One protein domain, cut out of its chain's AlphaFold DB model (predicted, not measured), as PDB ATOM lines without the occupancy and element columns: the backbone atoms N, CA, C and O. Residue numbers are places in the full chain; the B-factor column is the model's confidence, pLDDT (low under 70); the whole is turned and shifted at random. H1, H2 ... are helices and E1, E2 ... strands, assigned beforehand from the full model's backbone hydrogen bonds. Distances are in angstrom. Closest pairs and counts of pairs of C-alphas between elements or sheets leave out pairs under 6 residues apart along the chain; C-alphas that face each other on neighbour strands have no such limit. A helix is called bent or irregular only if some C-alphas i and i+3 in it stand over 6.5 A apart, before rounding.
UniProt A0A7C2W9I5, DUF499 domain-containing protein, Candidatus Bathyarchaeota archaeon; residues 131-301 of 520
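Overview. This is residues 131 to 301 of the 520 residues of the protein "DUF499 domain-containing protein" of Candidatus Bathyarchaeota archaeon (UniProt A0A7C2W9I5). Picture an elongated model in which a small three-stranded sheet, E2 E1 E3, has H3 over one face and H4 over the other, with H1 and H2 at the H3 end. From H4 the model runs on into a strongly twisted second sheet, a long strip built along E5 that reaches the opposite end, while H6 packs crosswise on H4. The printed part has 171 residues, with six named helices and seven strands in the order H1 H2 H3 E1 E2 E3 H4 E4 E5 E6 H5 H6 E7; its class is mixed, helices and strands. The first sheet is antiparallel; in the second, branched one, E5 is the antiparallel neighbour of E4, E6 and E7. The whole is only just compact, close to loose, with a radius of gyration of the C-alphas of 18.1 A and spans of 65 by 33 by 27 A.

Along the chain. Find C-alpha 135 at (-25.262, 55.284, -8.769), where H1 begins, residues 135 to 146, 15.8 A long. H2 follows at residues 159 to 168, then H3 at 177 to 189, 18.5 A, only just irregular, with C-alphas 179 and 182 6.53 A apart. E1 is residues 193 to 197, E2 202 to 204, E3 231 to 234. H4, residues 235 to 247, measures 18.0 A. E4 is residues 251 to 255; E5, 258 to 268, measures 31.2 A; E6 is 271 to 274. After H5, 275 to 278, and H6, 284 to 290, E7 runs 22.0 A from residue 293 to C-alpha 300 at (-69.636, 49.930, -12.794).

Arrangement. Look first at Phe 135 and Ala 183, the closest C-alphas of H1 and H3, which touch at 4.4 A. H2 only grazes the first sheet with residues 159 to 162. H3 and H4 are on opposite faces of it, at heights of 10.7 A and 9.8 A. Across E1 and E3, N 194 and O 233 are 2.8 A apart; across the hairpin E1 and E2, N 204 and O 195, 2.8 A. H4 and H6 touch about perpendicular, at 79 degrees, closest at C-alphas 239 and 285, 5.3 A. H4 and H5 only just touch, with 3 pairs of C-alphas within 8 A, closest at Leu 247 and Asn 276, 7.0 A. E4, E5 and E6 form a meander, each strand the antiparallel neighbour of the one before. E4 and E6 lie on one side of E5, E7 on the other side; N 260 and O 253 of E4, N 266 and O 273 of E6, and N 261 and O 298 of E7 are each 2.8 A apart. In H1, H2, H4 and H6 every O i to N i+4 pair is within hydrogen-bond range, in H3 7 of 9; H5 is too short for one.

Size, cuts and confidence. The C-alphas of Pro 170 and Lys 301 are the two farthest apart, 65.2 A. The printed part has no cut. The links H1 to H2 and E2 to E3 are long, with 12 and 26 residues. The mean pLDDT of the printed part is 90.9; residues 215 to 216, 256 to 258 and 300 to 301 are under 70.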
ATOM      1  N   TYR A 131     -17.487  64.246  -1.375       88.81
ATOM      2  CA  TYR A 131     -18.254  63.299  -0.558       88.81
ATOM      3  C   TYR A 131     -19.491  62.745  -1.271       88.81
ATOM      4  O   TYR A 131     -20.522  62.487  -0.648       88.81
ATOM      5  N   ARG A 132     -19.403  62.582  -2.594       89.56
ATOM      6  CA  ARG A 132     -20.501  62.088  -3.424       89.56
ATOM      7  C   ARG A 132     -20.060  60.910  -4.268       89.56
ATOM      8  O   ARG A 132     -18.922  60.827  -4.720       89.56
ATOM      9  N   ILE A 133     -21.008  60.016  -4.499       93.38
ATOM     10  CA  ILE A 133     -20.893  58.912  -5.436       93.38
ATOM     11  C   ILE A 133     -22.191  58.869  -6.238       93.38
ATOM     12  O   ILE A 133     -23.264  59.006  -5.655       93.38
ATOM     13  N   SER A 134     -22.092  58.771  -7.563       95.06
ATOM     14  CA  SER A 134     -23.259  58.500  -8.404       95.06
ATOM     15  C   SER A 134     -23.631  57.027  -8.315       95.06
ATOM     16  O   SER A 134     -22.795  56.193  -7.946       95.06
ATOM     17  N   PHE A 135     -24.860  56.686  -8.687       96.19
ATOM     18  CA  PHE A 135     -25.262  55.284  -8.769       96.19
ATOM     19  C   PHE A 135     -24.357  54.484  -9.720       96.19
ATOM     20  O   PHE A 135     -23.859  53.425  -9.349       96.19
ATOM     21  N   GLU A 136     -24.047  55.036 -10.894       95.69
ATOM     22  CA  GLU A 136     -23.130  54.417 -11.860       95.69
ATOM     23  C   GLU A 136     -21.730  54.183 -11.265       95.69
ATOM     24  O   GLU A 136     -21.140  53.117 -11.432       95.69
ATOM     25  N   GLY A 137     -21.203  55.154 -10.509       94.06
ATOM     26  CA  GLY A 137     -19.910  55.018  -9.841       94.06
ATOM     27  C   GLY A 137     -19.924  53.960  -8.735       94.06
ATOM     28  O   GLY A 137     -18.950  53.222  -8.577       94.06
ATOM     29  N   LEU A 138     -21.022  53.865  -7.981       95.50
ATOM     30  CA  LEU A 138     -21.234  52.819  -6.981       95.50
ATOM     31  C   LEU A 138     -21.260  51.439  -7.643       95.50
ATOM     32  O   LEU A 138     -20.532  50.544  -7.212       95.50
ATOM     33  N   GLU A 139     -22.037  51.296  -8.711       95.44
ATOM     34  CA  GLU A 139     -22.180  50.048  -9.452       95.44
ATOM     35  C   GLU A 139     -20.848  49.592 -10.057       95.44
ATOM     36  O   GLU A 139     -20.438  48.446  -9.867       95.44
ATOM     37  N   PHE A 140     -20.106  50.509 -10.682       93.88
ATOM     38  CA  PHE A 140     -18.771  50.236 -11.211       93.88
ATOM     39  C   PHE A 140     -17.811  49.723 -10.128       93.88
ATOM     40  O   PHE A 140     -17.082  48.754 -10.342       93.88
ATOM     41  N   LEU A 141     -17.801  50.338  -8.939       93.44
ATOM     42  CA  LEU A 141     -16.930  49.900  -7.845       93.44
ATOM     43  C   LEU A 141     -17.271  48.491  -7.357       93.44
ATOM     44  O   LEU A 141     -16.358  47.714  -7.070       93.44
ATOM     45  N   LEU A 142     -18.557  48.171  -7.232       94.12
ATOM     46  CA  LEU A 142     -19.001  46.856  -6.779       94.12
ATOM     47  C   LEU A 142     -18.700  45.788  -7.833       94.12
ATOM     48  O   LEU A 142     -18.143  44.741  -7.489       94.12
ATOM     49  N   HIS A 143     -18.967  46.083  -9.104       92.69
ATOM     50  CA  HIS A 143     -18.723  45.159 -10.204       92.69
ATOM     51  C   HIS A 143     -17.225  44.876 -10.357       92.69
ATOM     52  O   HIS A 143     -16.785  43.739 -10.196       92.69
ATOM     53  N   GLU A 144     -16.408  45.914 -10.540       90.12
ATOM     54  CA  GLU A 144     -14.985  45.748 -10.847       90.12
ATOM     55  C   GLU A 144     -14.159  45.253  -9.655       90.12
ATOM     56  O   GLU A 144     -13.151  44.566  -9.826       90.12
ATOM     57  N   ARG A 145     -14.536  45.619  -8.420       89.56
ATOM     58  CA  ARG A 145     -13.706  45.318  -7.236       89.56
ATOM     59  C   ARG A 145     -14.196  44.117  -6.440       89.56
ATOM     60  O   ARG A 145     -13.366  43.484  -5.770       89.56
ATOM     61  N   LEU A 146     -15.495  43.819  -6.485       89.38
ATOM     62  CA  LEU A 146     -16.118  42.720  -5.740       89.38
ATOM     63  C   LEU A 146     -16.771  41.657  -6.631       89.38
ATOM     64  O   LEU A 146     -17.129  40.606  -6.103       89.38
ATOM     65  N   GLY A 147     -16.956  41.905  -7.932       89.75
ATOM     66  CA  GLY A 147     -17.717  41.010  -8.807       89.75
ATOM     67  C   GLY A 147     -19.193  40.920  -8.411       89.75
ATOM     68  O   GLY A 147     -19.789  39.854  -8.510       89.75
ATOM     69  N   THR A 148     -19.761  41.998  -7.863       90.88
ATOM     70  CA  THR A 148     -21.169  42.070  -7.436       90.88
ATOM     71  C   THR A 148     -21.860  43.234  -8.135       90.88
ATOM     72  O   THR A 148     -21.235  44.258  -8.375       90.88
ATOM     73  N   SER A 149     -23.149  43.090  -8.425       93.12
ATOM     74  CA  SER A 149     -23.958  44.098  -9.111       93.12
ATOM     75  C   SER A 149     -25.228  44.381  -8.312       93.12
ATOM     76  O   SER A 149     -25.880  43.441  -7.851       93.12
ATOM     77  N   LEU A 150     -25.574  45.658  -8.131       95.06
ATOM     78  CA  LEU A 150     -26.865  46.059  -7.560       95.06
ATOM     79  C   LEU A 150     -27.961  46.040  -8.629       95.06
ATOM     80  O   LEU A 150     -29.119  45.785  -8.312       95.06
ATOM     81  N   LYS A 151     -27.592  46.307  -9.888       93.75
ATOM     82  CA  LYS A 151     -28.514  46.448 -11.022       93.75
ATOM     83  C   LYS A 151     -28.822  45.118 -11.715       93.75
ATOM     84  O   LYS A 151     -29.982  44.757 -11.879       93.75
ATOM     85  N   GLU A 152     -27.784  44.398 -12.129       91.25
ATOM     86  CA  GLU A 152     -27.845  43.139 -12.886       91.25
ATOM     87  C   GLU A 152     -27.736  41.896 -11.982       91.25
ATOM     88  O   GLU A 152     -27.621  40.774 -12.471       91.25
ATOM     89  N   GLY A 153     -27.774  42.088 -10.660       88.31
ATOM     90  CA  GLY A 153     -27.772  41.006  -9.682       88.31
ATOM     91  C   GLY A 153     -29.040  40.145  -9.713       88.31
ATOM     92  O   GLY A 153     -30.107  40.564 -10.164       88.31
ATOM     93  N   ASP A 154     -28.927  38.932  -9.178       88.31
ATOM     94  CA  ASP A 154     -30.001  37.940  -9.053       88.31
ATOM     95  C   ASP A 154     -30.568  37.832  -7.628       88.31
ATOM     96  O   ASP A 154     -31.446  37.009  -7.361       88.31
ATOM     97  N   ARG A 155     -30.079  38.668  -6.706       92.50
ATOM     98  CA  ARG A 155     -30.442  38.655  -5.288       92.50
ATOM     99  C   ARG A 155     -30.597  40.057  -4.721       92.50
ATOM    100  O   ARG A 155     -29.947  41.001  -5.166       92.50
ATOM    101  N   GLU A 156     -31.418  40.154  -3.688       95.75
ATOM    102  CA  GLU A 156     -31.546  41.359  -2.876       95.75
ATOM    103  C   GLU A 156     -30.312  41.564  -1.984       95.75
ATOM    104  O   GLU A 156     -29.670  40.601  -1.553       95.75
ATOM    105  N   ILE A 157     -29.978  42.824  -1.702       96.50
ATOM    106  CA  ILE A 157     -28.841  43.201  -0.853       96.50
ATOM    107  C   ILE A 157     -29.318  44.202   0.198       96.50
ATOM    108  O   ILE A 157     -29.830  45.270  -0.139       96.50
ATOM    109  N   GLY A 158     -29.119  43.887   1.477       97.00
ATOM    110  CA  GLY A 158     -29.384  44.828   2.562       97.00
ATOM    111  C   GLY A 158     -28.449  46.036   2.485       97.00
ATOM    112  O   GLY A 158     -27.254  45.900   2.215       97.00
ATOM    113  N   ILE A 159     -28.957  47.237   2.761       97.00
ATOM    114  CA  ILE A 159     -28.125  48.450   2.749       97.00
ATOM    115  C   ILE A 159     -27.023  48.383   3.816       97.00
ATOM    116  O   ILE A 159     -25.898  48.828   3.575       97.00
ATOM    117  N   SER A 160     -27.312  47.788   4.974       95.56
ATOM    118  CA  SER A 160     -26.308  47.514   6.009       95.56
ATOM    119  C   SER A 160     -25.188  46.590   5.508       95.56
ATOM    120  O   SER A 160     -24.012  46.857   5.765       95.56
ATOM    121  N   ASP A 161     -25.517  45.560   4.721       95.56
ATOM    122  CA  ASP A 161     -24.524  44.654   4.130       95.56
ATOM    123  C   ASP A 161     -23.658  45.378   3.100       95.56
ATOM    124  O   ASP A 161     -22.430  45.247   3.115       95.56
ATOM    125  N   LEU A 162     -24.285  46.207   2.256       96.50
ATOM    126  CA  LEU A 162     -23.577  47.069   1.317       96.50
ATOM    127  C   LEU A 162     -22.584  47.974   2.055       96.50
ATOM    128  O   LEU A 162     -21.406  48.009   1.699       96.50
ATOM    129  N   LEU A 163     -23.017  48.660   3.118       95.62
ATOM    130  CA  LEU A 163     -22.126  49.468   3.955       95.62
ATOM    131  C   LEU A 163     -21.007  48.606   4.565       95.62
ATOM    132  O   LEU A 163     -19.842  49.007   4.568       95.62
ATOM    133  N   GLY A 164     -21.335  47.393   5.010       95.44
ATOM    134  CA  GLY A 164     -20.385  46.395   5.492       95.44
ATOM    135  C   GLY A 164     -19.284  46.070   4.479       95.44
ATOM    136  O   GLY A 164     -18.112  45.991   4.864       95.44
ATOM    137  N   TYR A 165     -19.604  45.957   3.185       95.06
ATOM    138  CA  TYR A 165     -18.600  45.755   2.134       95.06
ATOM    139  C   TYR A 165     -17.585  46.897   2.106       95.06
ATOM    140  O   TYR A 165     -16.377  46.649   2.116       95.06
ATOM    141  N   PHE A 166     -18.053  48.145   2.162       95.75
ATOM    142  CA  PHE A 166     -17.172  49.310   2.197       95.75
ATOM    143  C   PHE A 166     -16.327  49.373   3.468       95.75
ATOM    144  O   PHE A 166     -15.146  49.694   3.381       95.75
ATOM    145  N   LEU A 167     -16.875  49.033   4.637       94.62
ATOM    146  CA  LEU A 167     -16.144  49.089   5.911       94.62
ATOM    147  C   LEU A 167     -15.081  47.988   6.050       94.62
ATOM    148  O   LEU A 167     -14.073  48.173   6.740       94.62
ATOM    149  N   THR A 168     -15.297  46.832   5.426       93.50
ATOM    150  CA  THR A 168     -14.445  45.643   5.595       93.50
ATOM    151  C   THR A 168     -13.425  45.448   4.475       93.50
ATOM    152  O   THR A 168     -12.438  44.744   4.693       93.50
ATOM    153  N   ASN A 169     -13.613  46.077   3.306       93.62
ATOM    154  CA  ASN A 169     -12.786  45.834   2.125       93.62
ATOM    155  C   ASN A 169     -11.925  47.051   1.718       93.62
ATOM    156  O   ASN A 169     -12.440  48.013   1.144       93.62
ATOM    157  N   PRO A 170     -10.591  47.001   1.917       93.38
ATOM    158  CA  PRO A 170      -9.671  48.072   1.527       93.38
ATOM    159  C   PRO A 170      -9.612  48.389   0.029       93.38
ATOM    160  O   PRO A 170      -9.085  49.447  -0.333       93.38
ATOM    161  N   LYS A 171     -10.146  47.520  -0.845       92.94
ATOM    162  CA  LYS A 171     -10.309  47.825  -2.274       92.94
ATOM    163  C   LYS A 171     -11.279  48.971  -2.501       92.94
ATOM    164  O   LYS A 171     -11.158  49.635  -3.516       92.94
ATOM    165  N   LEU A 172     -12.243  49.206  -1.617       95.00
ATOM    166  CA  LEU A 172     -13.286  50.213  -1.805       95.00
ATOM    167  C   LEU A 172     -12.907  51.553  -1.155       95.00
ATOM    168  O   LEU A 172     -12.068  51.582  -0.248       95.00
ATOM    169  N   PRO A 173     -13.484  52.682  -1.598       95.19
ATOM    170  CA  PRO A 173     -13.351  53.945  -0.881       95.19
ATOM    171  C   PRO A 173     -13.964  53.860   0.525       95.19
ATOM    172  O   PRO A 173     -14.756  52.978   0.836       95.19
ATOM    173  N   ILE A 174     -13.566  54.775   1.392       94.94
ATOM    174  CA  ILE A 174     -14.174  55.019   2.693       94.94
ATOM    175  C   ILE A 174     -15.402  55.887   2.438       94.94
ATOM    176  O   ILE A 174     -15.286  56.991   1.905       94.94
ATOM    177  N   ILE A 175     -16.572  55.379   2.807       93.56
ATOM    178  CA  ILE A 175     -17.845  56.071   2.616       93.56
ATOM    179  C   ILE A 175     -18.671  56.040   3.896       93.56
ATOM    180  O   ILE A 175     -18.472  55.189   4.765       93.56
ATOM    181  N   THR A 176     -19.631  56.952   3.989       92.44
ATOM    182  CA  THR A 176     -20.670  56.924   5.020       92.44
ATOM    183  C   THR A 176     -22.020  56.595   4.399       92.44
ATOM    184  O   THR A 176     -22.213  56.702   3.186       92.44
ATOM    185  N   PHE A 177     -22.988  56.228   5.237       93.31
ATOM    186  CA  PHE A 177     -24.349  55.975   4.777       93.31
ATOM    187  C   PHE A 177     -24.984  57.197   4.086       93.31
ATOM    188  O   PHE A 177     -25.664  57.050   3.073       93.31
ATOM    189  N   ASP A 178     -24.704  58.412   4.567       92.56
ATOM    190  CA  ASP A 178     -25.219  59.635   3.941       92.56
ATOM    191  C   ASP A 178     -24.665  59.869   2.527       92.56
ATOM    192  O   ASP A 178     -25.334  60.515   1.725       92.56
ATOM    193  N   MET A 179     -23.494  59.311   2.189       92.44
ATOM    194  CA  MET A 179     -22.961  59.350   0.820       92.44
ATOM    195  C   MET A 179     -23.671  58.355  -0.105       92.44
ATOM    196  O   MET A 179     -23.800  58.626  -1.295       92.44
ATOM    197  N   LEU A 180     -24.149  57.221   0.425       93.75
ATOM    198  CA  LEU A 180     -24.890  56.218  -0.352       93.75
ATOM    199  C   LEU A 180     -26.317  56.662  -0.661       93.75
ATOM    200  O   LEU A 180     -26.822  56.375  -1.741       93.75
ATOM    201  N   ARG A 181     -26.978  57.358   0.271       93.44
ATOM    202  CA  ARG A 181     -28.404  57.700   0.144       93.44
ATOM    203  C   ARG A 181     -28.746  58.415  -1.181       93.44
ATOM    204  O   ARG A 181     -29.711  57.994  -1.815       93.44
ATOM    205  N   PRO A 182     -28.001  59.445  -1.637       93.94
ATOM    206  CA  PRO A 182     -28.256  60.079  -2.930       93.94
ATOM    207  C   PRO A 182     -28.042  59.134  -4.116       93.94
ATOM    208  O   PRO A 182     -28.864  59.133  -5.023       93.94
ATOM    209  N   ALA A 183     -26.997  58.301  -4.078       95.75
ATOM    210  CA  ALA A 183     -26.700  57.336  -5.136       95.75
ATOM    211  C   ALA A 183     -27.817  56.292  -5.271       95.75
ATOM    212  O   ALA A 183     -28.252  55.965  -6.364       95.75
ATOM    213  N   LEU A 184     -28.337  55.790  -4.149       97.00
ATOM    214  CA  LEU A 184     -29.441  54.830  -4.166       97.00
ATOM    215  C   LEU A 184     -30.743  55.463  -4.673       97.00
ATOM    216  O   LEU A 184     -31.470  54.824  -5.427       97.00
ATOM    217  N   ARG A 185     -31.025  56.724  -4.311       96.12
ATOM    218  CA  ARG A 185     -32.166  57.464  -4.880       96.12
ATOM    219  C   ARG A 185     -32.033  57.644  -6.387       96.12
ATOM    220  O   ARG A 185     -33.000  57.403  -7.094       96.12
ATOM    221  N   GLU A 186     -30.843  58.000  -6.867       96.00
ATOM    222  CA  GLU A 186     -30.542  58.090  -8.300       96.00
ATOM    223  C   GLU A 186     -30.794  56.748  -9.008       96.00
ATOM    224  O   GLU A 186     -31.478  56.719 -10.028       96.00
ATOM    225  N   GLY A 187     -30.338  55.631  -8.433       97.06
ATOM    226  CA  GLY A 187     -30.593  54.296  -8.983       97.06
ATOM    227  C   GLY A 187     -32.083  53.945  -9.082       97.06
ATOM    228  O   GLY A 187     -32.506  53.337 -10.067       97.06
ATOM    229  N   VAL A 188     -32.902  54.363  -8.106       97.62
ATOM    230  CA  VAL A 188     -34.368  54.222  -8.185       97.62
ATOM    231  C   VAL A 188     -34.950  55.147  -9.248       97.62
ATOM    232  O   VAL A 188     -35.733  54.689 -10.074       97.62
ATOM    233  N   ALA A 189     -34.552  56.420  -9.270       96.00
ATOM    234  CA  ALA A 189     -35.023  57.405 -10.243       96.00
ATOM    235  C   ALA A 189     -34.789  56.940 -11.690       96.00
ATOM    236  O   ALA A 189     -35.662  57.126 -12.539       96.00
ATOM    237  N   ASN A 190     -33.663  56.268 -11.938       95.56
ATOM    238  CA  ASN A 190     -33.284  55.697 -13.231       95.56
ATOM    239  C   ASN A 190     -33.892  54.305 -13.507       95.56
ATOM    240  O   ASN A 190     -33.595  53.703 -14.541       95.56
ATOM    241  N   LEU A 191     -34.725  53.773 -12.603       96.38
ATOM    242  CA  LEU A 191     -35.330  52.434 -12.673       96.38
ATOM    243  C   LEU A 191     -34.310  51.280 -12.743       96.38
ATOM    244  O   LEU A 191     -34.616  50.203 -13.262       96.38
ATOM    245  N   GLU A 192     -33.100  51.490 -12.227       96.81
ATOM    246  CA  GLU A 192     -32.005  50.511 -12.239       96.81
ATOM    247  C   GLU A 192     -32.010  49.603 -11.008       96.81
ATOM    248  O   GLU A 192     -31.523  48.472 -11.065       96.81
ATOM    249  N   ILE A 193     -32.607  50.080  -9.918       98.00
ATOM    250  CA  ILE A 193     -32.884  49.326  -8.697       98.00
ATOM    251  C   ILE A 193     -34.231  49.751  -8.120       98.00
ATOM    252  O   ILE A 193     -34.802  50.775  -8.490       98.00
ATOM    253  N   ALA A 194     -34.712  48.974  -7.163       97.81
ATOM    254  CA  ALA A 194     -35.787  49.350  -6.268       97.81
ATOM    255  C   ALA A 194     -35.312  49.314  -4.816       97.81
ATOM    256  O   ALA A 194     -34.346  48.627  -4.479       97.81
ATOM    257  N   ILE A 195     -36.016  50.034  -3.948       98.06
ATOM    258  CA  ILE A 195     -35.777  50.014  -2.505       98.06
ATOM    259  C   ILE A 195     -37.008  49.453  -1.810       98.06
ATOM    260  O   ILE A 195     -38.094  50.035  -1.864       98.06
ATOM    261  N   ARG A 196     -36.842  48.319  -1.130       96.81
ATOM    262  CA  ARG A 196     -37.845  47.798  -0.206       96.81
ATOM    263  C   ARG A 196     -37.692  48.544   1.110       96.81
ATOM    264  O   ARG A 196     -36.749  48.301   1.862       96.81
ATOM    265  N   ASN A 197     -38.614  49.470   1.353       94.75
ATOM    266  CA  ASN A 197     -38.614  50.272   2.561       94.75
ATOM    267  C   ASN A 197     -39.343  49.531   3.684       94.75
ATOM    268  O   ASN A 197     -40.525  49.195   3.556       94.75
ATOM    269  N   VAL A 198     -38.641  49.294   4.790       91.38
ATOM    270  CA  VAL A 198     -39.165  48.512   5.920       91.38
ATOM    271  C   VAL A 198     -40.270  49.273   6.653       91.38
ATOM    272  O   VAL A 198     -41.264  48.681   7.066       91.38
ATOM    273  N   ARG A 199     -40.138  50.599   6.778       88.06
ATOM    274  CA  ARG A 199     -41.084  51.439   7.532       88.06
ATOM    275  C   ARG A 199     -42.430  51.577   6.827       88.06
ATOM    276  O   ARG A 199     -43.471  51.528   7.475       88.06
ATOM    277  N   GLU A 200     -42.405  51.758   5.512       87.81
ATOM    278  CA  GLU A 200     -43.604  51.873   4.678       87.81
ATOM    279  C   GLU A 200     -44.151  50.509   4.239       87.81
ATOM    280  O   GLU A 200     -45.258  50.439   3.707       87.81
ATOM    281  N   ASN A 201     -43.387  49.431   4.458       89.19
ATOM    282  CA  ASN A 201     -43.682  48.084   3.971       89.19
ATOM    283  C   ASN A 201     -44.030  48.078   2.469       89.19
ATOM    284  O   ASN A 201     -45.022  47.491   2.029       89.19
ATOM    285  N   ARG A 202     -43.227  48.799   1.679       91.81
ATOM    286  CA  ARG A 202     -43.470  49.058   0.256       91.81
ATOM    287  C   ARG A 202     -42.181  48.937  -0.548       91.81
ATOM    288  O   ARG A 202     -41.112  49.334  -0.090       91.81
ATOM    289  N   LEU A 203     -42.310  48.428  -1.772       95.31
ATOM    290  CA  LEU A 203     -41.264  48.468  -2.785       95.31
ATOM    291  C   LEU A 203     -41.372  49.766  -3.599       95.31
ATOM    292  O   LEU A 203     -42.374  49.999  -4.277       95.31
ATOM    293  N   HIS A 204     -40.341  50.600  -3.516       96.56
ATOM    294  CA  HIS A 204     -40.178  51.825  -4.295       96.56
ATOM    295  C   HIS A 204     -39.389  51.510  -5.558       96.56
ATOM    296  O   HIS A 204     -38.193  51.233  -5.483       96.56
ATOM    297  N   TRP A 205     -40.067  51.502  -6.706       96.88
ATOM    298  CA  TRP A 205     -39.442  51.248  -8.005       96.88
ATOM    299  C   TRP A 205     -39.988  52.196  -9.058       96.88
ATOM    300  O   TRP A 205     -39.291  53.105  -9.488       96.88
ATOM    301  N   LYS A 206     -41.257  52.016  -9.436       95.38
ATOM    302  CA  LYS A 206     -41.880  52.692 -10.569       95.38
ATOM    303  C   LYS A 206     -43.221  53.309 -10.190       95.38
ATOM    304  O   LYS A 206     -43.954  52.770  -9.359       95.38
ATOM    305  N   LYS A 207     -43.540  54.448 -10.808       94.06
ATOM    306  CA  LYS A 207     -44.806  55.158 -10.609       94.06
ATOM    307  C   LYS A 207     -45.935  54.473 -11.384       94.06
ATOM    308  O   LYS A 207     -45.724  53.904 -12.451       94.06
ATOM    309  N   VAL A 208     -47.149  54.558 -10.843       92.81
ATOM    310  CA  VAL A 208     -48.384  54.204 -11.556       92.81
ATOM    311  C   VAL A 208     -49.190  55.477 -11.739       92.81
ATOM    312  O   VAL A 208     -49.504  56.166 -10.765       92.81
ATOM    313  N   TYR A 209     -49.502  55.808 -12.984       92.19
ATOM    314  CA  TYR A 209     -50.202  57.034 -13.333       92.19
ATOM    315  C   TYR A 209     -51.713  56.815 -13.363       92.19
ATOM    316  O   TYR A 209     -52.183  55.759 -13.761       92.19
ATOM    317  N   LYS A 210     -52.491  57.829 -12.977       89.69
ATOM    318  CA  LYS A 210     -53.963  57.811 -13.113       89.69
ATOM    319  C   LYS A 210     -54.447  58.361 -14.454       89.69
ATOM    320  O   LYS A 210     -55.580  58.130 -14.858       89.69
ATOM    321  N   GLU A 211     -53.589  59.120 -15.120       86.81
ATOM    322  CA  GLU A 211     -53.826  59.754 -16.412       86.81
ATOM    323  C   GLU A 211     -52.582  59.553 -17.281       86.81
ATOM    324  O   GLU A 211     -51.520  59.199 -16.765       86.81
ATOM    325  N   LYS A 212     -52.690  59.771 -18.596       83.12
ATOM    326  CA  LYS A 212     -51.530  59.644 -19.488       83.12
ATOM    327  C   LYS A 212     -50.430  60.618 -19.048       83.12
ATOM    328  O   LYS A 212     -50.699  61.821 -19.000       83.12
ATOM    329  N   PRO A 213     -49.220  60.130 -18.725       82.31
ATOM    330  CA  PRO A 213     -48.137  61.015 -18.340       82.31
ATOM    331  C   PRO A 213     -47.713  61.897 -19.522       82.31
ATOM    332  O   PRO A 213     -47.880  61.498 -20.679       82.31
ATOM    333  N   PRO A 214     -47.176  63.099 -19.252       70.38
ATOM    334  CA  PRO A 214     -46.578  63.936 -20.287       70.38
ATOM    335  C   PRO A 214     -45.400  63.217 -20.962       70.38
ATOM    336  O   PRO A 214     -44.732  62.393 -20.336       70.38
ATOM    337  N   GLU A 215     -45.138  63.542 -22.232       68.94
ATOM    338  CA  GLU A 215     -44.001  62.990 -22.976       68.94
ATOM    339  C   GLU A 215     -42.681  63.286 -22.244       68.94
ATOM    340  O   GLU A 215     -42.382  64.433 -21.906       68.94
ATOM    341  N   GLY A 216     -41.896  62.242 -21.979       67.19
ATOM    342  CA  GLY A 216     -40.656  62.343 -21.219       67.19
ATOM    343  C   GLY A 216     -40.037  60.979 -20.928       67.19
ATOM    344  O   GLY A 216     -40.618  59.937 -21.228       67.19
ATOM    345  N   ILE A 217     -38.833  61.002 -20.352       74.62
ATOM    346  CA  ILE A 217     -38.167  59.794 -19.859       74.62
ATOM    347  C   ILE A 217     -38.908  59.338 -18.605       74.62
ATOM    348  O   ILE A 217     -39.109  60.128 -17.681       74.62
ATOM    349  N   GLU A 218     -39.311  58.074 -18.589       85.88
ATOM    350  CA  GLU A 218     -39.950  57.465 -17.432       85.88
ATOM    351  C   GLU A 218     -39.024  57.528 -16.210       85.88
ATOM    352  O   GLU A 218     -37.831  57.240 -16.302       85.88
ATOM    353  N   GLN A 219     -39.586  57.896 -15.059       88.62
ATOM    354  CA  GLN A 219     -38.838  58.038 -13.814       88.62
ATOM    355  C   GLN A 219     -39.367  57.105 -12.739       88.62
ATOM    356  O   GLN A 219     -40.575  56.893 -12.604       88.62
ATOM    357  N   GLY A 220     -38.448  56.635 -11.905       93.50
ATOM    358  CA  GLY A 220     -38.786  55.852 -10.735       93.50
ATOM    359  C   GLY A 220     -39.623  56.581  -9.694       93.50
ATOM    360  O   GLY A 220     -39.797  57.807  -9.688       93.50
ATOM    361  N   ASP A 221     -40.161  55.769  -8.797       94.44
ATOM    362  CA  ASP A 221     -40.848  56.187  -7.585       94.44
ATOM    363  C   ASP A 221     -39.821  56.315  -6.460       94.44
ATOM    364  O   ASP A 221     -39.521  55.349  -5.767       94.44
ATOM    365  N   GLU A 222     -39.198  57.488  -6.351       92.94
ATOM    366  CA  GLU A 222     -38.133  57.716  -5.377       92.94
ATOM    367  C   GLU A 222     -38.665  57.701  -3.933       92.94
ATOM    368  O   GLU A 222     -39.582  58.463  -3.599       92.94
ATOM    369  N   PRO A 223     -38.044  56.928  -3.025       90.31
ATOM    370  CA  PRO A 223     -38.422  56.946  -1.623       90.31
ATOM    371  C   PRO A 223     -38.032  58.277  -0.966       90.31
ATOM    372  O   PRO A 223     -36.904  58.777  -1.091       90.31
ATOM    373  N   THR A 224     -38.948  58.825  -0.164       86.44
ATOM    374  CA  THR A 224     -38.685  60.063   0.593       86.44
ATOM    375  C   THR A 224     -37.582  59.850   1.633       86.44
ATOM    376  O   THR A 224     -36.762  60.740   1.871       86.44
ATOM    377  N   PHE A 225     -37.496  58.656   2.218       88.44
ATOM    378  CA  PHE A 225     -36.490  58.289   3.210       88.44
ATOM    379  C   PHE A 225     -35.909  56.905   2.904       88.44
ATOM    380  O   PHE A 225     -36.640  56.019   2.482       88.44
ATOM    381  N   ILE A 226     -34.603  56.735   3.123       93.62
ATOM    382  CA  ILE A 226     -33.904  55.449   3.005       93.62
ATOM    383  C   ILE A 226     -33.124  55.228   4.302       93.62
ATOM    384  O   ILE A 226     -32.354  56.112   4.708       93.62
ATOM    385  N   ASP A 227     -33.321  54.063   4.916       94.06
ATOM    386  CA  ASP A 227     -32.661  53.592   6.138       94.06
ATOM    387  C   ASP A 227     -31.620  52.492   5.842       94.06
ATOM    388  O   ASP A 227     -31.597  51.922   4.758       94.06
ATOM    389  N   GLN A 228     -30.745  52.178   6.798       94.12
ATOM    390  CA  GLN A 228     -29.783  51.075   6.701       94.12
ATOM    391  C   GLN A 228     -30.447  49.693   6.769       94.12
ATOM    392  O   GLN A 228     -29.869  48.719   6.288       94.12
ATOM    393  N   GLU A 229     -31.639  49.614   7.366       95.25
ATOM    394  CA  GLU A 229     -32.460  48.395   7.431       95.25
ATOM    395  C   GLU A 229     -33.182  48.092   6.109       95.25
ATOM    396  O   GLU A 229     -33.662  46.976   5.912       95.25
ATOM    397  N   ASP A 230     -33.256  49.066   5.197       97.31
ATOM    398  CA  ASP A 230     -33.895  48.873   3.899       97.31
ATOM    399  C   ASP A 230     -33.067  47.942   3.003       97.31
ATOM    400  O   ASP A 230     -31.864  47.722   3.188       97.31
ATOM    401  N   THR A 231     -33.738  47.380   2.001       97.75
ATOM    402  CA  THR A 231     -33.149  46.391   1.095       97.75
ATOM    403  C   THR A 231     -33.168  46.889  -0.344       97.75
ATOM    404  O   THR A 231     -34.173  47.417  -0.821       97.75
ATOM    405  N   ILE A 232     -32.043  46.723  -1.037       98.06
ATOM    406  CA  ILE A 232     -31.873  47.026  -2.456       98.06
ATOM    407  C   ILE A 232     -32.307  45.805  -3.260       98.06
ATOM    408  O   ILE A 232     -31.829  44.693  -3.024       98.06
ATOM    409  N   VAL A 233     -33.187  46.027  -4.230       98.00
ATOM    410  CA  VAL A 233     -33.731  44.987  -5.103       98.00
ATOM    411  C   VAL A 233     -33.326  45.296  -6.550       98.00
ATOM    412  O   VAL A 233     -33.672  46.369  -7.051       98.00
ATOM    413  N   PRO A 234     -32.610  44.392  -7.245       97.62
ATOM    414  CA  PRO A 234     -32.287  44.540  -8.666       97.62
ATOM    415  C   PRO A 234     -33.530  44.754  -9.538       97.62
ATOM    416  O   PRO A 234     -34.584  44.161  -9.285       97.62
ATOM    417  N   TRP A 235     -33.419  45.559 -10.601       96.88
ATOM    418  CA  TRP A 235     -34.587  45.996 -11.382       96.88
ATOM    419  C   TRP A 235     -35.415  44.852 -11.978       96.88
ATOM    420  O   TRP A 235     -36.637  44.971 -12.037       96.88
ATOM    421  N   ARG A 236     -34.800  43.731 -12.394       96.19
ATOM    422  CA  ARG A 236     -35.557  42.581 -12.932       96.19
ATOM    423  C   ARG A 236     -36.440  41.939 -11.868       96.19
ATOM    424  O   ARG A 236     -37.592  41.614 -12.144       96.19
ATOM    425  N   LEU A 237     -35.916  41.771 -10.653       96.75
ATOM    426  CA  LEU A 237     -36.694  41.242  -9.533       96.75
ATOM    427  C   LEU A 237     -37.791  42.227  -9.133       96.75
ATOM    428  O   LEU A 237     -38.949  41.837  -8.988       96.75
ATOM    429  N   ALA A 238     -37.446  43.515  -9.063       97.31
ATOM    430  CA  ALA A 238     -38.401  44.570  -8.763       97.31
ATOM    431  C   ALA A 238     -39.552  44.613  -9.778       97.31
ATOM    432  O   ALA A 238     -40.708  44.710  -9.379       97.31
ATOM    433  N   ALA A 239     -39.260  44.470 -11.074       96.94
ATOM    434  CA  ALA A 239     -40.263  44.448 -12.132       96.94
ATOM    435  C   ALA A 239     -41.264  43.300 -11.980       96.94
ATOM    436  O   ALA A 239     -42.467  43.501 -12.163       96.94
ATOM    437  N   ARG A 240     -40.781  42.110 -11.608       96.00
ATOM    438  CA  ARG A 240     -41.624  40.930 -11.371       96.00
ATOM    439  C   ARG A 240     -42.554  41.145 -10.187       96.00
ATOM    440  O   ARG A 240     -43.768  41.047 -10.346       96.00
ATOM    441  N   GLU A 241     -42.000  41.510  -9.033       95.75
ATOM    442  CA  GLU A 241     -42.797  41.769  -7.832       95.75
ATOM    443  C   GLU A 241     -43.790  42.911  -8.031       95.75
ATOM    444  O   GLU A 241     -44.940  42.834  -7.592       95.75
ATOM    445  N   PHE A 242     -43.362  43.967  -8.720       96.00
ATOM    446  CA  PHE A 242     -44.212  45.102  -9.026       96.00
ATOM    447  C   PHE A 242     -45.392  44.679  -9.901       96.00
ATOM    448  O   PHE A 242     -46.537  44.944  -9.533       96.00
ATOM    449  N   ALA A 243     -45.142  43.949 -10.993       95.81
ATOM    450  CA  ALA A 243     -46.194  43.425 -11.859       95.81
ATOM    451  C   ALA A 243     -47.172  42.524 -11.095       95.81
ATOM    452  O   ALA A 243     -48.383  42.721 -11.181       95.81
ATOM    453  N   GLU A 244     -46.667  41.586 -10.289       95.38
ATOM    454  CA  GLU A 244     -47.502  40.728  -9.445       95.38
ATOM    455  C   GLU A 244     -48.355  41.537  -8.460       95.38
ATOM    456  O   GLU A 244     -49.530  41.227  -8.250       95.38
ATOM    457  N   SER A 245     -47.784  42.583  -7.857       94.19
ATOM    458  CA  SER A 245     -48.499  43.449  -6.917       94.19
ATOM    459  C   SER A 245     -49.636  44.222  -7.588       94.19
ATOM    460  O   SER A 245     -50.696  44.387  -6.984       94.19
ATOM    461  N   LEU A 246     -49.444  44.661  -8.837       94.12
ATOM    462  CA  LEU A 246     -50.469  45.353  -9.617       94.12
ATOM    463  C   LEU A 246     -51.556  44.389 -10.080       94.12
ATOM    464  O   LEU A 246     -52.732  44.696  -9.919       94.12
ATOM    465  N   LEU A 247     -51.182  43.200 -10.559       92.75
ATOM    466  CA  LEU A 247     -52.128  42.159 -10.966       92.75
ATOM    467  C   LEU A 247     -53.030  41.713  -9.807       92.75
ATOM    468  O   LEU A 247     -54.224  41.515 -10.003       92.75
ATOM    469  N   LYS A 248     -52.499  41.627  -8.578       92.38
ATOM    470  CA  LYS A 248     -53.299  41.344  -7.366       92.38
ATOM    471  C   LYS A 248     -54.324  42.436  -7.040       92.38
ATOM    472  O   LYS A 248     -55.295  42.155  -6.343       92.38
ATOM    473  N   LYS A 249     -54.099  43.667  -7.506       89.00
ATOM    474  CA  LYS A 249     -55.022  44.803  -7.357       89.00
ATOM    475  C   LYS A 249     -56.001  44.923  -8.524       89.00
ATOM    476  O   LYS A 249     -56.886  45.770  -8.465       89.00
ATOM    477  N   GLU A 250     -55.857  44.128  -9.583       89.12
ATOM    478  CA  GLU A 250     -56.833  44.103 -10.669       89.12
ATOM    479  C   GLU A 250     -58.075  43.314 -10.263       89.12
ATOM    480  O   GLU A 250     -58.012  42.349  -9.502       89.12
ATOM    481  N   GLY A 251     -59.225  43.714 -10.799       84.19
ATOM    482  CA  GLY A 251     -60.484  43.026 -10.548       84.19
ATOM    483  C   GLY A 251     -61.641  43.978 -10.321       84.19
ATOM    484  O   GLY A 251     -61.585  45.158 -10.674       84.19
ATOM    485  N   ILE A 252     -62.721  43.432  -9.771       80.62
ATOM    486  CA  ILE A 252     -63.930  44.177  -9.429       80.62
ATOM    487  C   ILE A 252     -64.008  44.267  -7.911       80.62
ATOM    488  O   ILE A 252     -64.097  43.246  -7.231       80.62
ATOM    489  N   PHE A 253     -64.014  45.491  -7.399       81.81
ATOM    490  CA  PHE A 253     -64.125  45.794  -5.977       81.81
ATOM    491  C   PHE A 253     -65.436  46.521  -5.717       81.81
ATOM    492  O   PHE A 253     -65.927  47.249  -6.577       81.81
ATOM    493  N   GLU A 254     -66.011  46.326  -4.538       74.94
ATOM    494  CA  GLU A 254     -67.198  47.051  -4.096       74.94
ATOM    495  C   GLU A 254     -66.788  48.028  -3.001       74.94
ATOM    496  O   GLU A 254     -66.251  47.627  -1.970       74.94
ATOM    497  N   GLU A 255     -67.010  49.314  -3.246       73.31
ATOM    498  CA  GLU A 255     -66.654  50.386  -2.323       73.31
ATOM    499  C   GLU A 255     -67.850  51.334  -2.219       73.31
ATOM    500  O   GLU A 255     -68.341  51.829  -3.232       73.31
ATOM    501  N   GLU A 256     -68.365  51.536  -1.002       68.19
ATOM    502  CA  GLU A 256     -69.542  52.383  -0.733       68.19
ATOM    503  C   GLU A 256     -70.802  52.003  -1.550       68.19
ATOM    504  O   GLU A 256     -71.606  52.857  -1.920       68.19
ATOM    505  N   GLY A 257     -70.985  50.708  -1.848       62.84
ATOM    506  CA  GLY A 257     -72.110  50.195  -2.649       62.84
ATOM    507  C   GLY A 257     -71.961  50.413  -4.161       62.84
ATOM    508  O   GLY A 257     -72.882  50.141  -4.924       62.84
ATOM    509  N   ILE A 258     -70.802  50.898  -4.614       68.69
ATOM    510  CA  ILE A 258     -70.481  51.095  -6.025       68.69
ATOM    511  C   ILE A 258     -69.421  50.069  -6.425       68.69
ATOM    512  O   ILE A 258     -68.325  50.034  -5.863       68.69
ATOM    513  N   LYS A 259     -69.718  49.245  -7.437       75.44
ATOM    514  CA  LYS A 259     -68.709  48.344  -8.004       75.44
ATOM    515  C   LYS A 259     -67.739  49.136  -8.883       75.44
ATOM    516  O   LYS A 259     -68.155  49.933  -9.719       75.44
ATOM    517  N   LYS A 260     -66.441  48.914  -8.727       81.38
ATOM    518  CA  LYS A 260     -65.367  49.537  -9.508       81.38
ATOM    519  C   LYS A 260     -64.505  48.441 -10.119       81.38
ATOM    520  O   LYS A 260     -64.093  47.527  -9.412       81.38
ATOM    521  N   ARG A 261     -64.223  48.528 -11.419       84.19
ATOM    522  CA  ARG A 261     -63.209  47.692 -12.067       84.19
ATOM    523  C   ARG A 261     -61.888  48.446 -12.110       84.19
ATOM    524  O   ARG A 261     -61.853  49.558 -12.634       84.19
ATOM    525  N   VAL A 262     -60.833  47.812 -11.611       90.81
ATOM    526  CA  VAL A 262     -59.460  48.319 -11.662       90.81
ATOM    527  C   VAL A 262     -58.636  47.434 -12.588       90.81
ATOM    528  O   VAL A 262     -58.722  46.204 -12.517       90.81
ATOM    529  N   TRP A 263     -57.864  48.054 -13.475       91.44
ATOM    530  CA  TRP A 263     -56.855  47.372 -14.280       91.44
ATOM    531  C   TRP A 263     -55.684  48.283 -14.609       91.44
ATOM    532  O   TRP A 263     -55.825  49.504 -14.594       91.44
ATOM    533  N   HIS A 264     -54.561  47.681 -14.986       95.06
ATOM    534  CA  HIS A 264     -53.366  48.401 -15.383       95.06
ATOM    535  C   HIS A 264     -53.067  48.171 -16.864       95.06
ATOM    536  O   HIS A 264     -53.237  47.070 -17.404       95.06
ATOM    537  N   ALA A 265     -52.623  49.228 -17.536       92.75
ATOM    538  CA  ALA A 265     -52.181  49.182 -18.919       92.75
ATOM    539  C   ALA A 265     -50.792  49.808 -19.058       92.75
ATOM    540  O   ALA A 265     -50.489  50.818 -18.429       92.75
ATOM    541  N   VAL A 266     -49.949  49.203 -19.889       93.38
ATOM    542  CA  VAL A 266     -48.634  49.723 -20.263       93.38
ATOM    543  C   VAL A 266     -48.792  50.531 -21.547       93.38
ATOM    544  O   VAL A 266     -49.347  50.026 -22.527       93.38
ATOM    545  N   LEU A 267     -48.330  51.780 -21.550       90.81
ATOM    546  CA  LEU A 267     -48.424  52.681 -22.698       90.81
ATOM    547  C   LEU A 267     -47.185  52.534 -23.593       90.81
ATOM    548  O   LEU A 267     -46.172  53.195 -23.379       90.81
ATOM    549  N   ILE A 268     -47.277  51.681 -24.610       88.75
ATOM    550  CA  ILE A 268     -46.192  51.401 -25.557       88.75
ATOM    551  C   ILE A 268     -46.436  52.214 -26.823       88.75
ATOM    552  O   ILE A 268     -47.401  51.961 -27.539       88.75
ATOM    553  N   GLU A 269     -45.584  53.209 -27.085       84.31
ATOM    554  CA  GLU A 269     -45.649  54.041 -28.302       84.31
ATOM    555  C   GLU A 269     -47.047  54.652 -28.543       84.31
ATOM    556  O   GLU A 269     -47.563  54.707 -29.657       84.31
ATOM    557  N   GLY A 270     -47.703  55.088 -27.461       82.00
ATOM    558  CA  GLY A 270     -49.048  55.674 -27.500       82.00
ATOM    559  C   GLY A 270     -50.201  54.662 -27.485       82.00
ATOM    560  O   GLY A 270     -51.360  55.070 -27.364       82.00
ATOM    561  N   ILE A 271     -49.905  53.362 -27.544       85.88
ATOM    562  CA  ILE A 271     -50.880  52.270 -27.512       85.88
ATOM    563  C   ILE A 271     -50.906  51.639 -26.118       85.88
ATOM    564  O   ILE A 271     -49.892  51.169 -25.608       85.88
ATOM    565  N   GLU A 272     -52.083  51.604 -25.498       89.81
ATOM    566  CA  GLU A 272     -52.288  50.935 -24.211       89.81
ATOM    567  C   GLU A 272     -52.426  49.422 -24.413       89.81
ATOM    568  O   GLU A 272     -53.290  48.963 -25.160       89.81
ATOM    569  N   ARG A 273     -51.586  48.641 -23.728       86.75
ATOM    570  CA  ARG A 273     -51.669  47.174 -23.676       86.75
ATOM    571  C   ARG A 273     -51.891  46.705 -22.248       86.75
ATOM    572  O   ARG A 273     -51.285  47.241 -21.325       86.75
ATOM    573  N   ARG A 274     -52.744  45.702 -22.042       91.56
ATOM    574  CA  ARG A 274     -53.076  45.220 -20.694       91.56
ATOM    575  C   ARG A 274     -51.856  44.606 -20.008       91.56
ATOM    576  O   ARG A 274     -51.131  43.819 -20.612       91.56
ATOM    577  N   LEU A 275     -51.665  44.905 -18.722       93.00
ATOM    578  CA  LEU A 275     -50.543  44.359 -17.954       93.00
ATOM    579  C   LEU A 275     -50.542  42.820 -17.956       93.00
ATOM    580  O   LEU A 275     -49.496  42.207 -18.147       93.00
ATOM    581  N   ASN A 276     -51.716  42.196 -17.823       90.56
ATOM    582  CA  ASN A 276     -51.880  40.737 -17.834       90.56
ATOM    583  C   ASN A 276     -51.488  40.056 -19.169       90.56
ATOM    584  O   ASN A 276     -51.288  38.839 -19.201       90.56
ATOM    585  N   GLU A 277     -51.385  40.811 -20.264       90.06
ATOM    586  CA  GLU A 277     -50.886  40.349 -21.561       90.06
ATOM    587  C   GLU A 277     -49.383  40.578 -21.682       90.06
ATOM    588  O   GLU A 277     -48.672  39.703 -22.174       90.06
ATOM    589  N   ILE A 278     -48.894  41.723 -21.194       92.06
ATOM    590  CA  ILE A 278     -47.468  42.068 -21.202       92.06
ATOM    591  C   ILE A 278     -46.656  41.046 -20.408       92.06
ATOM    592  O   ILE A 278     -45.671  40.538 -20.925       92.06
ATOM    593  N   VAL A 279     -47.106  40.650 -19.214       92.81
ATOM    594  CA  VAL A 279     -46.379  39.678 -18.367       92.81
ATOM    595  C   VAL A 279     -46.240  38.276 -18.975       92.81
ATOM    596  O   VAL A 279     -45.486  37.456 -18.461       92.81
ATOM    597  N   LYS A 280     -46.974  37.966 -20.051       91.69
ATOM    598  CA  LYS A 280     -46.863  36.688 -20.777       91.69
ATOM    599  C   LYS A 280     -45.796  36.724 -21.872       91.69
ATOM    600  O   LYS A 280     -45.509  35.688 -22.467       91.69
ATOM    601  N   GLN A 281     -45.259  37.901 -22.180       89.81
ATOM    602  CA  GLN A 281     -44.238  38.087 -23.205       89.81
ATOM    603  C   GLN A 281     -42.847  37.801 -22.624       89.81
ATOM    604  O   GLN A 281     -42.614  38.031 -21.434       89.81
ATOM    605  N   PRO A 282     -41.905  37.302 -23.438       87.50
ATOM    606  CA  PRO A 282     -40.515  37.199 -23.013       87.50
ATOM    607  C   PRO A 282     -39.943  38.595 -22.725       87.50
ATOM    608  O   PRO A 282     -40.274  39.553 -23.420       87.50
ATOM    609  N   ASN A 283     -39.072  38.703 -21.716       89.94
ATOM    610  CA  ASN A 283     -38.396  39.946 -21.316       89.94
ATOM    611  C   ASN A 283     -39.341  41.122 -21.007       89.94
ATOM    612  O   ASN A 283     -38.974  42.290 -21.160       89.94
ATOM    613  N   TYR A 284     -40.561  40.828 -20.551       94.06
ATOM    614  CA  TYR A 284     -41.544  41.852 -20.216       94.06
ATOM    615  C   TYR A 284     -41.044  42.823 -19.137       94.06
ATOM    616  O   TYR A 284     -41.509  43.957 -19.082       94.06
ATOM    617  N   GLU A 285     -40.090  42.416 -18.292       95.56
ATOM    618  CA  GLU A 285     -39.481  43.271 -17.273       95.56
ATOM    619  C   GLU A 285     -38.871  44.533 -17.891       95.56
ATOM    620  O   GLU A 285     -38.965  45.617 -17.316       95.56
ATOM    621  N   GLU A 286     -38.277  44.419 -19.080       94.62
ATOM    622  CA  GLU A 286     -37.701  45.555 -19.795       94.62
ATOM    623  C   GLU A 286     -38.788  46.463 -20.371       94.62
ATOM    624  O   GLU A 286     -38.698  47.684 -20.252       94.62
ATOM    625  N   THR A 287     -39.870  45.885 -20.895       93.12
ATOM    626  CA  THR A 287     -41.056  46.651 -21.300       93.12
ATOM    627  C   THR A 287     -41.630  47.433 -20.118       93.12
ATOM    628  O   THR A 287     -41.911  48.626 -20.239       93.12
ATOM    629  N   LEU A 288     -41.751  46.785 -18.955       94.75
ATOM    630  CA  LEU A 288     -42.224  47.419 -17.728       94.75
ATOM    631  C   LEU A 288     -41.262  48.462 -17.194       94.75
ATOM    632  O   LEU A 288     -41.723  49.374 -16.526       94.75
ATOM    633  N   ARG A 289     -39.959  48.361 -17.456       94.69
ATOM    634  CA  ARG A 289     -38.986  49.394 -17.098       94.69
ATOM    635  C   ARG A 289     -39.130  50.609 -18.015       94.69
ATOM    636  O   ARG A 289     -39.274  51.723 -17.526       94.69
ATOM    637  N   THR A 290     -39.206  50.392 -19.322       91.88
ATOM    638  CA  THR A 290     -39.161  51.456 -20.336       91.88
ATOM    639  C   THR A 290     -40.452  52.268 -20.443       91.88
ATOM    640  O   THR A 290     -40.393  53.488 -20.567       91.88
ATOM    641  N   TYR A 291     -41.620  51.623 -20.391       91.81
ATOM    642  CA  TYR A 291     -42.888  52.272 -20.752       91.81
ATOM    643  C   TYR A 291     -43.763  52.610 -19.539       91.81
ATOM    644  O   TYR A 291     -43.802  51.818 -18.593       91.81
ATOM    645  N   PRO A 292     -44.489  53.743 -19.531       93.62
ATOM    646  CA  PRO A 292     -45.329  54.127 -18.400       93.62
ATOM    647  C   PRO A 292     -46.485  53.154 -18.153       93.62
ATOM    648  O   PRO A 292     -47.006  52.535 -19.085       93.62
ATOM    649  N   ILE A 293     -46.930  53.066 -16.897       94.19
ATOM    650  CA  ILE A 293     -48.053  52.214 -16.483       94.19
ATOM    651  C   ILE A 293     -49.195  53.089 -15.975       94.19
ATOM    652  O   ILE A 293     -49.003  53.922 -15.089       94.19
ATOM    653  N   ILE A 294     -50.387  52.881 -16.526       94.31
ATOM    654  CA  ILE A 294     -51.598  53.643 -16.224       94.31
ATOM    655  C   ILE A 294     -52.591  52.736 -15.493       94.31
ATOM    656  O   ILE A 294     -52.917  51.646 -15.964       94.31
ATOM    657  N   GLU A 295     -53.075  53.192 -14.341       94.44
ATOM    658  CA  GLU A 295     -54.212  52.621 -13.624       94.44
ATOM    659  C   GLU A 295     -55.509  53.169 -14.220       94.44
ATOM    660  O   GLU A 295     -55.732  54.378 -14.288       94.44
ATOM    661  N   HIS A 296     -56.400  52.266 -14.610       90.44
ATOM    662  CA  HIS A 296     -57.741  52.605 -15.043       90.44
ATOM    663  C   HIS A 296     -58.753  52.178 -13.992       90.44
ATOM    664  O   HIS A 296     -58.807  51.014 -13.588       90.44
ATOM    665  N   LEU A 297     -59.608  53.126 -13.616       86.06
ATOM    666  CA  LEU A 297     -60.732  52.911 -12.721       86.06
ATOM    667  C   LEU A 297     -62.030  53.141 -13.492       86.06
ATOM    668  O   LEU A 297     -62.329  54.251 -13.930       86.06
ATOM    669  N   GLN A 298     -62.824  52.083 -13.644       80.94
ATOM    670  CA  GLN A 298     -64.147  52.156 -14.250       80.94
ATOM    671  C   GLN A 298     -65.215  51.912 -13.191       80.94
ATOM    672  O   GLN A 298     -65.353  50.802 -12.676       80.94
ATOM    673  N   THR A 299     -66.014  52.934 -12.903       76.12
ATOM    674  CA  THR A 299     -67.220  52.774 -12.092       76.12
ATOM    675  C   THR A 299     -68.247  51.953 -12.859       76.12
ATOM    676  O   THR A 299     -68.722  52.353 -13.925       76.12
ATOM    677  N   ILE A 300     -68.598  50.808 -12.296       64.06
ATOM    678  CA  ILE A 300     -69.636  49.930 -12.794       64.06
ATOM    679  C   ILE A 300     -70.950  50.379 -12.149       64.06
ATOM    680  O   ILE A 300     -71.156  50.238 -10.943       64.06
ATOM    681  N   LYS A 301     -71.847  50.948 -12.954       58.78
ATOM    682  CA  LYS A 301     -73.228  51.194 -12.523       58.78
ATOM    683  C   LYS A 301     -73.901  49.842 -12.276       58.78
ATOM    684  O   LYS A 301     -73.580  48.887 -12.978       58.78
TER     685      LYS A 301